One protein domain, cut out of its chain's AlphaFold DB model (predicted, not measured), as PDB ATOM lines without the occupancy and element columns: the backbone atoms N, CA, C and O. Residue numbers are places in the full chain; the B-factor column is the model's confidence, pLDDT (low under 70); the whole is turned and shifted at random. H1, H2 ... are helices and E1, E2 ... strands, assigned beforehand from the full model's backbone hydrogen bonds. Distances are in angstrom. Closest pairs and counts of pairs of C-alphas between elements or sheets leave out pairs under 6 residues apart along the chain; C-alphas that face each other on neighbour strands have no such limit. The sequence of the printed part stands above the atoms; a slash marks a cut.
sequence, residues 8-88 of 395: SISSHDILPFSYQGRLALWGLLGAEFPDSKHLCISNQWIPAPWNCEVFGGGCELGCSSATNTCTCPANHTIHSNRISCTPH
ATOM      1  N   SER A   8     -89.997 -13.963 -19.592       35.03
ATOM      2  CA  SER A   8     -91.336 -13.361 -19.686       35.03
ATOM      3  C   SER A   8     -92.357 -14.204 -18.924       35.03
ATOM      4  O   SER A   8     -92.562 -15.366 -19.278       35.03
ATOM      5  N   ILE A   9     -93.034 -13.625 -17.932       40.66
ATOM      6  CA  ILE A   9     -94.146 -14.274 -17.221       40.66
ATOM      7  C   ILE A   9     -95.440 -13.553 -17.608       40.66
ATOM      8  O   ILE A   9     -95.550 -12.336 -17.475       40.66
ATOM      9  N   SER A  10     -96.416 -14.308 -18.115       33.75
ATOM     10  CA  SER A  10     -97.779 -13.836 -18.374       33.75
ATOM     11  C   SER A  10     -98.669 -14.279 -17.215       33.75
ATOM     12  O   SER A  10     -99.200 -15.386 -17.245       33.75
ATOM     13  N   SER A  11     -98.811 -13.455 -16.178       37.09
ATOM     14  CA  SER A  11     -99.743 -13.724 -15.078       37.09
ATOM     15  C   SER A  11    -101.123 -13.148 -15.405       37.09
ATOM     16  O   SER A  11    -101.312 -11.931 -15.418       37.09
ATOM     17  N   HIS A  12    -102.085 -14.032 -15.673       37.19
ATOM     18  CA  HIS A  12    -103.509 -13.720 -15.587       37.19
ATOM     19  C   HIS A  12    -103.934 -13.834 -14.121       37.19
ATOM     20  O   HIS A  12    -104.322 -14.912 -13.692       37.19
ATOM     21  N   ASP A  13    -103.878 -12.730 -13.378       30.34
ATOM     22  CA  ASP A  13    -104.610 -12.582 -12.118       30.34
ATOM     23  C   ASP A  13    -105.431 -11.290 -12.165       30.34
ATOM     24  O   ASP A  13    -104.986 -10.242 -12.636       30.34
ATOM     25  N   ILE A  14    -106.694 -11.423 -11.774       40.88
ATOM     26  CA  ILE A  14    -107.796 -10.501 -12.052       40.88
ATOM     27  C   ILE A  14    -107.737  -9.293 -11.099       40.88
ATOM     28  O   ILE A  14    -108.013  -9.427  -9.911       40.88
ATOM     29  N   LEU A  15    -107.460  -8.100 -11.639       30.05
ATOM     30  CA  LEU A  15    -107.785  -6.792 -11.044       30.05
ATOM     31  C   LEU A  15    -108.410  -5.865 -12.111       30.05
ATOM     32  O   LEU A  15    -108.158  -6.045 -13.305       30.05
ATOM     33  N   PRO A  16    -109.261  -4.892 -11.725       33.62
ATOM     34  CA  PRO A  16    -110.314  -4.334 -12.575       33.62
ATOM     35  C   PRO A  16    -109.851  -3.195 -13.501       33.62
ATOM     36  O   PRO A  16    -110.599  -2.251 -13.723       33.62
ATOM     37  N   PHE A  17    -108.647  -3.279 -14.072       37.91
ATOM     38  CA  PHE A  17    -108.200  -2.401 -15.159       37.91
ATOM     39  C   PHE A  17    -107.280  -3.176 -16.114       37.91
ATOM     40  O   PHE A  17    -106.204  -3.635 -15.741       37.91
ATOM     41  N   SER A  18    -107.731  -3.343 -17.359       37.94
ATOM     42  CA  SER A  18    -107.028  -4.069 -18.423       37.94
ATOM     43  C   SER A  18    -105.789  -3.296 -18.896       37.94
ATOM     44  O   SER A  18    -105.873  -2.483 -19.816       37.94
ATOM     45  N   TYR A  19    -104.632  -3.554 -18.285       46.53
ATOM     46  CA  TYR A  19    -103.332  -3.167 -18.835       46.53
ATOM     47  C   TYR A  19    -102.733  -4.358 -19.599       46.53
ATOM     48  O   TYR A  19    -102.333  -5.356 -19.003       46.53
ATOM     49  N   GLN A  20    -102.655  -4.269 -20.932       53.62
ATOM     50  CA  GLN A  20    -101.910  -5.229 -21.761       53.62
ATOM     51  C   GLN A  20    -100.409  -4.909 -21.689       53.62
ATOM     52  O   GLN A  20     -99.878  -4.188 -22.531       53.62
ATOM     53  N   GLY A  21     -99.727  -5.416 -20.662       59.31
ATOM     54  CA  GLY A  21     -98.274  -5.303 -20.501       59.31
ATOM     55  C   GLY A  21     -97.601  -6.671 -20.385       59.31
ATOM     56  O   GLY A  21     -98.225  -7.641 -19.962       59.31
ATOM     57  N   ARG A  22     -96.320  -6.762 -20.763       73.44
ATOM     58  CA  ARG A  22     -95.477  -7.941 -20.479       73.44
ATOM     59  C   ARG A  22     -94.538  -7.638 -19.317       73.44
ATOM     60  O   ARG A  22     -93.891  -6.593 -19.326       73.44
ATOM     61  N   LEU A  23     -94.456  -8.558 -18.359       78.00
ATOM     62  CA  LEU A  23     -93.534  -8.490 -17.229       78.00
ATOM     63  C   LEU A  23     -92.302  -9.356 -17.511       78.00
ATOM     64  O   LEU A  23     -92.430 -10.509 -17.933       78.00
ATOM     65  N   ALA A  24     -91.119  -8.804 -17.258       80.12
ATOM     66  CA  ALA A  24     -89.855  -9.523 -17.315       80.12
ATOM     67  C   ALA A  24     -89.094  -9.410 -15.992       80.12
ATOM     68  O   ALA A  24     -89.043  -8.342 -15.379       80.12
ATOM     69  N   LEU A  25     -88.481 -10.516 -15.575       81.56
ATOM     70  CA  LEU A  25     -87.525 -10.554 -14.470       81.56
ATOM     71  C   LEU A  25     -86.108 -10.559 -15.047       81.56
ATOM     72  O   LEU A  25     -85.829 -11.287 -16.001       81.56
ATOM     73  N   TRP A  26     -85.230  -9.747 -14.468       79.81
ATOM     74  CA  TRP A  26     -83.808  -9.715 -14.784       79.81
ATOM     75  C   TRP A  26     -83.024 -10.166 -13.562       79.81
ATOM     76  O   TRP A  26     -83.275  -9.663 -12.469       79.81
ATOM     77  N   GLY A  27     -82.097 -11.104 -13.730       80.12
ATOM     78  CA  GLY A  27     -81.239 -11.570 -12.649       80.12
ATOM     79  C   GLY A  27     -80.440 -12.816 -13.005       80.12
ATOM     80  O   GLY A  27     -80.688 -13.465 -14.025       80.12
ATOM     81  N   LEU A  28     -79.491 -13.159 -12.136       77.81
ATOM     82  CA  LEU A  28     -78.737 -14.408 -12.216       77.81
ATOM     83  C   LEU A  28     -79.657 -15.621 -11.998       77.81
ATOM     84  O   LEU A  28     -80.457 -15.664 -11.063       77.81
ATOM     85  N   LEU A  29     -79.519 -16.639 -12.852       67.69
ATOM     86  CA  LEU A  29     -80.265 -17.895 -12.731       67.69
ATOM     87  C   LEU A  29     -79.940 -18.592 -11.401       67.69
ATOM     88  O   LEU A  29     -78.792 -18.945 -11.147       67.69
ATOM     89  N   GLY A  30     -80.968 -18.807 -10.575       66.50
ATOM     90  CA  GLY A  30     -80.845 -19.429  -9.251       66.50
ATOM     91  C   GLY A  30     -80.576 -18.454  -8.099       66.50
ATOM     92  O   GLY A  30     -80.413 -18.910  -6.970       66.50
ATOM     93  N   ALA A  31     -80.539 -17.141  -8.351       76.94
ATOM     94  CA  ALA A  31     -80.499 -16.144  -7.285       76.94
ATOM     95  C   ALA A  31     -81.827 -16.102  -6.507       76.94
ATOM     96  O   ALA A  31     -82.901 -16.268  -7.086       76.94
ATOM     97  N   GLU A  32     -81.739 -15.848  -5.200       80.81
ATOM     98  CA  GLU A  32     -82.898 -15.738  -4.302       80.81
ATOM     99  C   GLU A  32     -83.806 -14.552  -4.670       80.81
ATOM    100  O   GLU A  32     -85.028 -14.651  -4.585       80.81
ATOM    101  N   PHE A  33     -83.217 -13.459  -5.169       84.62
ATOM    102  CA  PHE A  33     -83.935 -12.263  -5.606       84.62
ATOM    103  C   PHE A  33     -83.535 -11.867  -7.035       84.62
ATOM    104  O   PHE A  33     -82.360 -11.978  -7.388       84.62
ATOM    105  N   PRO A  34     -84.473 -11.361  -7.861       84.69
ATOM    106  CA  PRO A  34     -84.135 -10.795  -9.162       84.69
ATOM    107  C   PRO A  34     -83.380  -9.472  -8.988       84.69
ATOM    108  O   PRO A  34     -83.688  -8.685  -8.094       84.69
ATOM    109  N   ASP A  35     -82.451  -9.171  -9.885       84.81
ATOM    110  CA  ASP A  35     -81.745  -7.888  -9.908       84.81
ATOM    111  C   ASP A  35     -82.691  -6.727 -10.257       84.81
ATOM    112  O   ASP A  35     -82.518  -5.616  -9.761       84.81
ATOM    113  N   SER A  36     -83.713  -6.962 -11.092       85.94
ATOM    114  CA  SER A  36     -84.780  -5.983 -11.363       85.94
ATOM    115  C   SER A  36     -86.024  -6.607 -12.015       85.94
ATOM    116  O   SER A  36     -85.982  -7.702 -12.581       85.94
ATOM    117  N   LYS A  37     -87.154  -5.888 -11.964       88.31
ATOM    118  CA  LYS A  37     -88.382  -6.203 -12.717       88.31
ATOM    119  C   LYS A  37     -88.603  -5.150 -13.793       88.31
ATOM    120  O   LYS A  37     -88.380  -3.971 -13.537       88.31
ATOM    121  N   HIS A  38     -89.077  -5.557 -14.963       86.25
ATOM    122  CA  HIS A  38     -89.337  -4.665 -16.089       86.25
ATOM    123  C   HIS A  38     -90.753  -4.849 -16.627       86.25
ATOM    124  O   HIS A  38     -91.191  -5.975 -16.859       86.25
ATOM    125  N   LEU A  39     -91.447  -3.737 -16.863       85.62
ATOM    126  CA  LEU A  39     -92.790  -3.708 -17.431       85.62
ATOM    127  C   LEU A  39     -92.735  -3.108 -18.838       85.62
ATOM    128  O   LEU A  39     -92.209  -2.011 -19.023       85.62
ATOM    129  N   CYS A  40     -93.254  -3.833 -19.829       81.00
ATOM    130  CA  CYS A  40     -93.357  -3.369 -21.210       81.00
ATOM    131  C   CYS A  40     -94.731  -2.744 -21.456       81.00
ATOM    132  O   CYS A  40     -95.737  -3.457 -21.430       81.00
ATOM    133  N   ILE A  41     -94.766  -1.438 -21.724       79.19
ATOM    134  CA  ILE A  41     -95.968  -0.691 -22.122       79.19
ATOM    135  C   ILE A  41     -95.626   0.080 -23.397       79.19
ATOM    136  O   ILE A  41     -94.584   0.727 -23.466       79.19
ATOM    137  N   SER A  42     -96.482   0.007 -24.420       79.81
ATOM    138  CA  SER A  42     -96.305   0.757 -25.678       79.81
ATOM    139  C   SER A  42     -94.924   0.564 -26.338       79.81
ATOM    140  O   SER A  42     -94.322   1.518 -26.819       79.81
ATOM    141  N   ASN A  43     -94.415  -0.677 -26.356       75.50
ATOM    142  CA  ASN A  43     -93.078  -1.059 -26.846       75.50
ATOM    143  C   ASN A  43     -91.877  -0.453 -26.082       75.50
ATOM    144  O   ASN A  43     -90.751  -0.525 -26.576       75.50
ATOM    145  N   GLN A  44     -92.074   0.078 -24.873       80.25
ATOM    146  CA  GLN A  44     -90.999   0.569 -24.009       80.25
ATOM    147  C   GLN A  44     -90.921  -0.244 -22.712       80.25
ATOM    148  O   GLN A  44     -91.931  -0.467 -22.048       80.25
ATOM    149  N   TRP A  45     -89.710  -0.674 -22.347       80.56
ATOM    150  CA  TRP A  45     -89.436  -1.353 -21.079       80.56
ATOM    151  C   TRP A  45     -89.090  -0.340 -19.990       80.56
ATOM    152  O   TRP A  45     -88.209   0.497 -20.178       80.56
ATOM    153  N   ILE A  46     -89.771  -0.438 -18.852       85.12
ATOM    154  CA  ILE A  46     -89.584   0.451 -17.704       85.12
ATOM    155  C   ILE A  46     -89.163  -0.402 -16.497       85.12
ATOM    156  O   ILE A  46     -89.897  -1.336 -16.155       85.12
ATOM    157  N   PRO A  47     -88.020  -0.126 -15.843       87.94
ATOM    158  CA  PRO A  47     -87.597  -0.856 -14.651       87.94
ATOM    159  C   PRO A  47     -88.410  -0.436 -13.419       87.94
ATOM    160  O   PRO A  47     -88.797   0.724 -13.287       87.94
ATOM    161  N   ALA A  48     -88.670  -1.382 -12.520       86.75
ATOM    162  CA  ALA A  48     -89.223  -1.122 -11.194       86.75
ATOM    163  C   ALA A  48     -88.181  -0.396 -10.304       86.75
ATOM    164  O   ALA A  48     -86.979  -0.588 -10.513       86.75
ATOM    165  N   PRO A  49     -88.594   0.401  -9.298       87.69
ATOM    166  CA  PRO A  49     -89.967   0.581  -8.825       87.69
ATOM    167  C   PRO A  49     -90.828   1.485  -9.727       87.69
ATOM    168  O   PRO A  49     -90.376   2.526 -10.201       87.69
ATOM    169  N   TRP A  50     -92.078   1.077  -9.966       88.88
ATOM    170  CA  TRP A  50     -93.087   1.852 -10.709       88.88
ATOM    171  C   TRP A  50     -94.031   2.599  -9.759       88.88
ATOM    172  O   TRP A  50     -93.924   2.493  -8.539       88.88
ATOM    173  N   ASN A  51     -95.012   3.311 -10.322       87.00
ATOM    174  CA  ASN A  51     -96.150   3.805  -9.548       87.00
ATOM    175  C   ASN A  51     -96.836   2.635  -8.809       87.00
ATOM    176  O   ASN A  51     -97.103   1.598  -9.418       87.00
ATOM    177  N   CYS A  52     -97.133   2.812  -7.519       87.94
ATOM    178  CA  CYS A  52     -97.765   1.790  -6.681       87.94
ATOM    179  C   CYS A  52     -99.127   1.303  -7.211       87.94
ATOM    180  O   CYS A  52     -99.501   0.161  -6.951       87.94
ATOM    181  N   GLU A  53     -99.845   2.117  -7.989       86.38
ATOM    182  CA  GLU A  53    -101.098   1.720  -8.655       86.38
ATOM    183  C   GLU A  53    -100.888   0.639  -9.731       86.38
ATOM    184  O   GLU A  53    -101.818  -0.083 -10.090       86.38
ATOM    185  N   VAL A  54     -99.658   0.494 -10.233       83.94
ATOM    186  CA  VAL A  54     -99.277  -0.469 -11.269       83.94
ATOM    187  C   VAL A  54     -98.506  -1.616 -10.623       83.94
ATOM    188  O   VAL A  54     -97.342  -1.466 -10.254       83.94
ATOM    189  N   PHE A  55     -99.156  -2.776 -10.481       83.75
ATOM    190  CA  PHE A  55     -98.573  -3.992  -9.888       83.75
ATOM    191  C   PHE A  55     -97.863  -3.750  -8.540       83.75
ATOM    192  O   PHE A  55     -96.785  -4.295  -8.296       83.75
ATOM    193  N   GLY A  56     -98.418  -2.884  -7.685       84.06
ATOM    194  CA  GLY A  56     -97.813  -2.564  -6.389       84.06
ATOM    195  C   GLY A  56     -96.417  -1.946  -6.514       84.06
ATOM    196  O   GLY A  56     -95.555  -2.213  -5.683       84.06
ATOM    197  N   GLY A  57     -96.146  -1.209  -7.597       86.00
ATOM    198  CA  GLY A  57     -94.843  -0.606  -7.882       86.00
ATOM    199  C   GLY A  57     -93.748  -1.616  -8.233       86.00
ATOM    200  O   GLY A  57     -92.578  -1.249  -8.285       86.00
ATOM    201  N   GLY A  58     -94.091  -2.888  -8.464       86.00
ATOM    202  CA  GLY A  58     -93.119  -3.969  -8.654       86.00
ATOM    203  C   GLY A  58     -92.478  -4.465  -7.350       86.00
ATOM    204  O   GLY A  58     -91.608  -5.342  -7.391       86.00
ATOM    205  N   CYS A  59     -92.922  -3.952  -6.203       89.44
ATOM    206  CA  CYS A  59     -92.442  -4.328  -4.880       89.44
ATOM    207  C   CYS A  59     -92.890  -5.743  -4.498       89.44
ATOM    208  O   CYS A  59     -93.937  -6.215  -4.932       89.44
ATOM    209  N   GLU A  60     -92.085  -6.437  -3.700       86.88
ATOM    210  CA  GLU A  60     -92.412  -7.776  -3.200       86.88
ATOM    211  C   GLU A  60     -93.514  -7.761  -2.131       86.88
ATOM    212  O   GLU A  60     -94.420  -8.587  -2.185       86.88
ATOM    213  N   LEU A  61     -93.450  -6.819  -1.180       85.44
ATOM    214  CA  LEU A  61     -94.356  -6.770  -0.024       85.44
ATOM    215  C   LEU A  61     -95.191  -5.487   0.027       85.44
ATOM    216  O   LEU A  61     -96.416  -5.552  -0.014       85.44
ATOM    217  N   GLY A  62     -94.553  -4.317   0.127       88.25
ATOM    218  CA  GLY A  62     -95.252  -3.038   0.283       88.25
ATOM    219  C   GLY A  62     -94.724  -1.943  -0.637       88.25
ATOM    220  O   GLY A  62     -93.537  -1.920  -0.962       88.25
ATOM    221  N   CYS A  63     -95.606  -1.019  -1.026       91.69
ATOM    222  CA  CYS A  63     -95.288   0.152  -1.843       91.69
ATOM    223  C   CYS A  63     -95.904   1.410  -1.225       91.69
ATOM    224  O   CYS A  63     -97.094   1.441  -0.912       91.69
ATOM    225  N   SER A  64     -95.092   2.450  -1.049       92.31
ATOM    226  CA  SER A  64     -95.530   3.745  -0.529       92.31
ATOM    227  C   SER A  64     -96.038   4.631  -1.664       92.31
ATOM    228  O   SER A  64     -95.235   5.167  -2.427       92.31
ATOM    229  N   SER A  65     -97.354   4.848  -1.758       88.19
ATOM    230  CA  SER A  65     -97.960   5.667  -2.828       88.19
ATOM    231  C   SER A  65     -97.539   7.142  -2.806       88.19
ATOM    232  O   SER A  65     -97.679   7.833  -3.810       88.19
ATOM    233  N   ALA A  66     -97.003   7.641  -1.686       88.56
ATOM    234  CA  ALA A  66     -96.508   9.016  -1.582       88.56
ATOM    235  C   ALA A  66     -95.152   9.217  -2.282       88.56
ATOM    236  O   ALA A  66     -94.867  10.299  -2.787       88.56
ATOM    237  N   THR A  67     -94.310   8.182  -2.299       88.19
ATOM    238  CA  THR A  67     -92.930   8.239  -2.815       88.19
ATOM    239  C   THR A  67     -92.688   7.289  -3.987       88.19
ATOM    240  O   THR A  67     -91.634   7.363  -4.609       88.19
ATOM    241  N   ASN A  68     -93.647   6.410  -4.299       87.38
ATOM    242  CA  ASN A  68     -93.524   5.301  -5.249       87.38
ATOM    243  C   ASN A  68     -92.281   4.432  -4.993       87.38
ATOM    244  O   ASN A  68     -91.597   3.994  -5.915       87.38
ATOM    245  N   THR A  69     -91.960   4.209  -3.715       89.69
ATOM    246  CA  THR A  69     -90.828   3.381  -3.283       89.69
ATOM    247  C   THR A  69     -91.313   2.150  -2.541       89.69
ATOM    248  O   THR A  69     -92.275   2.222  -1.770       89.69
ATOM    249  N   CYS A  70     -90.602   1.039  -2.710       90.06
ATOM    250  CA  CYS A  70     -90.880  -0.177  -1.962       90.06
ATOM    251  C   CYS A  70     -90.550  -0.012  -0.478       90.06
ATOM    252  O   CYS A  70     -89.597   0.670  -0.101       90.06
ATOM    253  N   THR A  71     -91.358  -0.641   0.365       91.44
ATOM    254  CA  THR A  71     -91.233  -0.617   1.823       91.44
ATOM    255  C   THR A  71     -91.305  -2.036   2.358       91.44
ATOM    256  O   THR A  71     -92.125  -2.832   1.897       91.44
ATOM    257  N   CYS A  72     -90.480  -2.332   3.358       89.25
ATOM    258  CA  CYS A  72     -90.439  -3.638   4.002       89.25
ATOM    259  C   CYS A  72     -91.134  -3.606   5.373       89.25
ATOM    260  O   CYS A  72     -91.175  -2.550   6.011       89.25
ATOM    261  N   PRO A  73     -91.689  -4.743   5.830       86.06
ATOM    262  CA  PRO A  73     -92.262  -4.878   7.167       86.06
ATOM    263  C   PRO A  73     -91.189  -4.787   8.268       86.06
ATOM    264  O   PRO A  73     -89.989  -4.748   7.990       86.06
ATOM    265  N   ALA A  74     -91.619  -4.773   9.534       79.12
ATOM    266  CA  ALA A  74     -90.710  -4.758  10.680       79.12
ATOM    267  C   ALA A  74     -89.676  -5.905  10.606       79.12
ATOM    268  O   ALA A  74     -89.969  -7.000  10.120       79.12
ATOM    269  N   ASN A  75     -88.455  -5.639  11.079       80.88
ATOM    270  CA  ASN A  75     -87.303  -6.552  11.031       80.88
ATOM    271  C   ASN A  75     -86.828  -6.952   9.623       80.88
ATOM    272  O   ASN A  75     -86.101  -7.934   9.493       80.88
ATOM    273  N   HIS A  76     -87.178  -6.191   8.583       87.62
ATOM    274  CA  HIS A  76     -86.656  -6.360   7.226       87.62
ATOM    275  C   HIS A  76     -86.094  -5.045   6.687       87.62
ATOM    276  O   HIS A  76     -86.552  -3.955   7.029       87.62
ATOM    277  N   THR A  77     -85.090  -5.148   5.826       88.12
ATOM    278  CA  THR A  77     -84.496  -4.023   5.102       88.12
ATOM    279  C   THR A  77     -84.730  -4.180   3.613       88.12
ATOM    280  O   THR A  77     -84.811  -5.296   3.101       88.12
ATOM    281  N   ILE A  78     -84.822  -3.054   2.908       88.50
ATOM    282  CA  ILE A  78     -84.911  -3.079   1.452       88.50
ATOM    283  C   ILE A  78     -83.608  -3.636   0.869       88.50
ATOM    284  O   ILE A  78     -82.514  -3.184   1.212       88.50
ATOM    285  N   HIS A  79     -83.733  -4.644   0.012       87.94
ATOM    286  CA  HIS A  79     -82.612  -5.234  -0.699       87.94
ATOM    287  C   HIS A  79     -81.994  -4.209  -1.668       87.94
ATOM    288  O   HIS A  79     -82.620  -3.213  -2.045       87.94
ATOM    289  N   SER A  80     -80.759  -4.447  -2.110       87.38
ATOM    290  CA  SER A  80     -80.018  -3.537  -2.997       87.38
ATOM    291  C   SER A  80     -80.730  -3.263  -4.331       87.38
ATOM    292  O   SER A  80     -80.592  -2.173  -4.887       87.38
ATOM    293  N   ASN A  81     -81.552  -4.209  -4.801       86.12
ATOM    294  CA  ASN A  81     -82.396  -4.085  -5.997       86.12
ATOM    295  C   ASN A  81     -83.603  -3.135  -5.832       86.12
ATOM    296  O   ASN A  81     -84.318  -2.882  -6.799       86.12
ATOM    297  N   ARG A  82     -83.849  -2.609  -4.621       89.12
ATOM    298  CA  ARG A  82     -84.950  -1.690  -4.271       89.12
ATOM    299  C   ARG A  82     -86.371  -2.229  -4.466       89.12
ATOM    300  O   ARG A  82     -87.314  -1.446  -4.404       89.12
ATOM    301  N   ILE A  83     -86.536  -3.530  -4.688       89.62
ATOM    302  CA  ILE A  83     -87.841  -4.165  -4.944       89.62
ATOM    303  C   ILE A  83     -88.117  -5.368  -4.039       89.62
ATOM    304  O   ILE A  83     -89.283  -5.710  -3.841       89.62
ATOM    305  N   SER A  84     -87.069  -5.976  -3.484       90.19
ATOM    306  CA  SER A  84     -87.143  -7.132  -2.589       90.19
ATOM    307  C   SER A  84     -86.830  -6.746  -1.149       90.19
ATOM    308  O   SER A  84     -86.204  -5.710  -0.895       90.19
ATOM    309  N   CYS A  85     -87.240  -7.587  -0.205       89.75
ATOM    310  CA  CYS A  85     -86.957  -7.396   1.215       89.75
ATOM    311  C   CYS A  85     -86.048  -8.507   1.741       89.75
ATOM    312  O   CYS A  85     -86.336  -9.684   1.562       89.75
ATOM    313  N   THR A  86     -84.977  -8.136   2.441       88.06
ATOM    314  CA  THR A  86     -84.128  -9.083   3.174       88.06
ATOM    315  C   THR A  86     -84.341  -8.942   4.678       88.06
ATOM    316  O   THR A  86     -84.640  -7.838   5.146       88.06
ATOM    317  N   PRO A  87     -84.190 -10.021   5.467       87.00
ATOM    318  CA  PRO A  87     -84.191  -9.918   6.922       87.00
ATOM    319  C   PRO A  87     -83.169  -8.876   7.385       87.00
ATOM    320  O   PRO A  87     -82.043  -8.826   6.884       87.00
ATOM    321  N   HIS A  88     -83.563  -8.031   8.335       85.81
ATOM    322  CA  HIS A  88     -82.671  -7.032   8.911       85.81
ATOM    323  C   HIS A  88     -81.452  -7.755   9.513       85.81
ATOM    324  O   HIS A  88     -81.642  -8.772  10.176       85.81
TER     325      HIS A  88
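AT A GLANCE: This is residues 8 to 88 of the 395 residues of the protein "Thrombomodulin" of Oryzias latipes (UniProt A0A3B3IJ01). With little regular structure, a three-stranded sheet, E1-E2-E3, makes one end and two small hairpins, E4-E5 then E6-E7, reach toward the other, with the short helix H1 between. Residues 8 to 21 make a long loop beside the sheet. The 81 printed residues, mostly strand by class with 31 in named elements, are compact, with a radius of gyration of the C-alphas of 13.0 A and spans of 37 by 32 by 21 A.

HOW THE PARTS SIT: E1, residues 22 to 26, E2, 36 to 41, and E3, 44 to 47, form a meander, each strand the antiparallel neighbour of the one before; N 24 and O 38, and N 39 and O 46, are 2.9 A apart. H1, residues 55 to 58, only grazes this sheet. E4, 62 to 64, and E5, 69 to 71, form a hairpin, as do E6, 76 to 78, and E7, 85 to 87.

IN THESE COORDINATES: E1 begins at C-alpha 22 (-95.477, -7.941, -20.479); E2 is 16.4 A long. E7 ends at C-alpha 87 (-84.191, -9.918, 6.922).

THE WHOLE: The printed part has no cut. Residues 8 to 21 and 29 to 30 have pLDDT under 70.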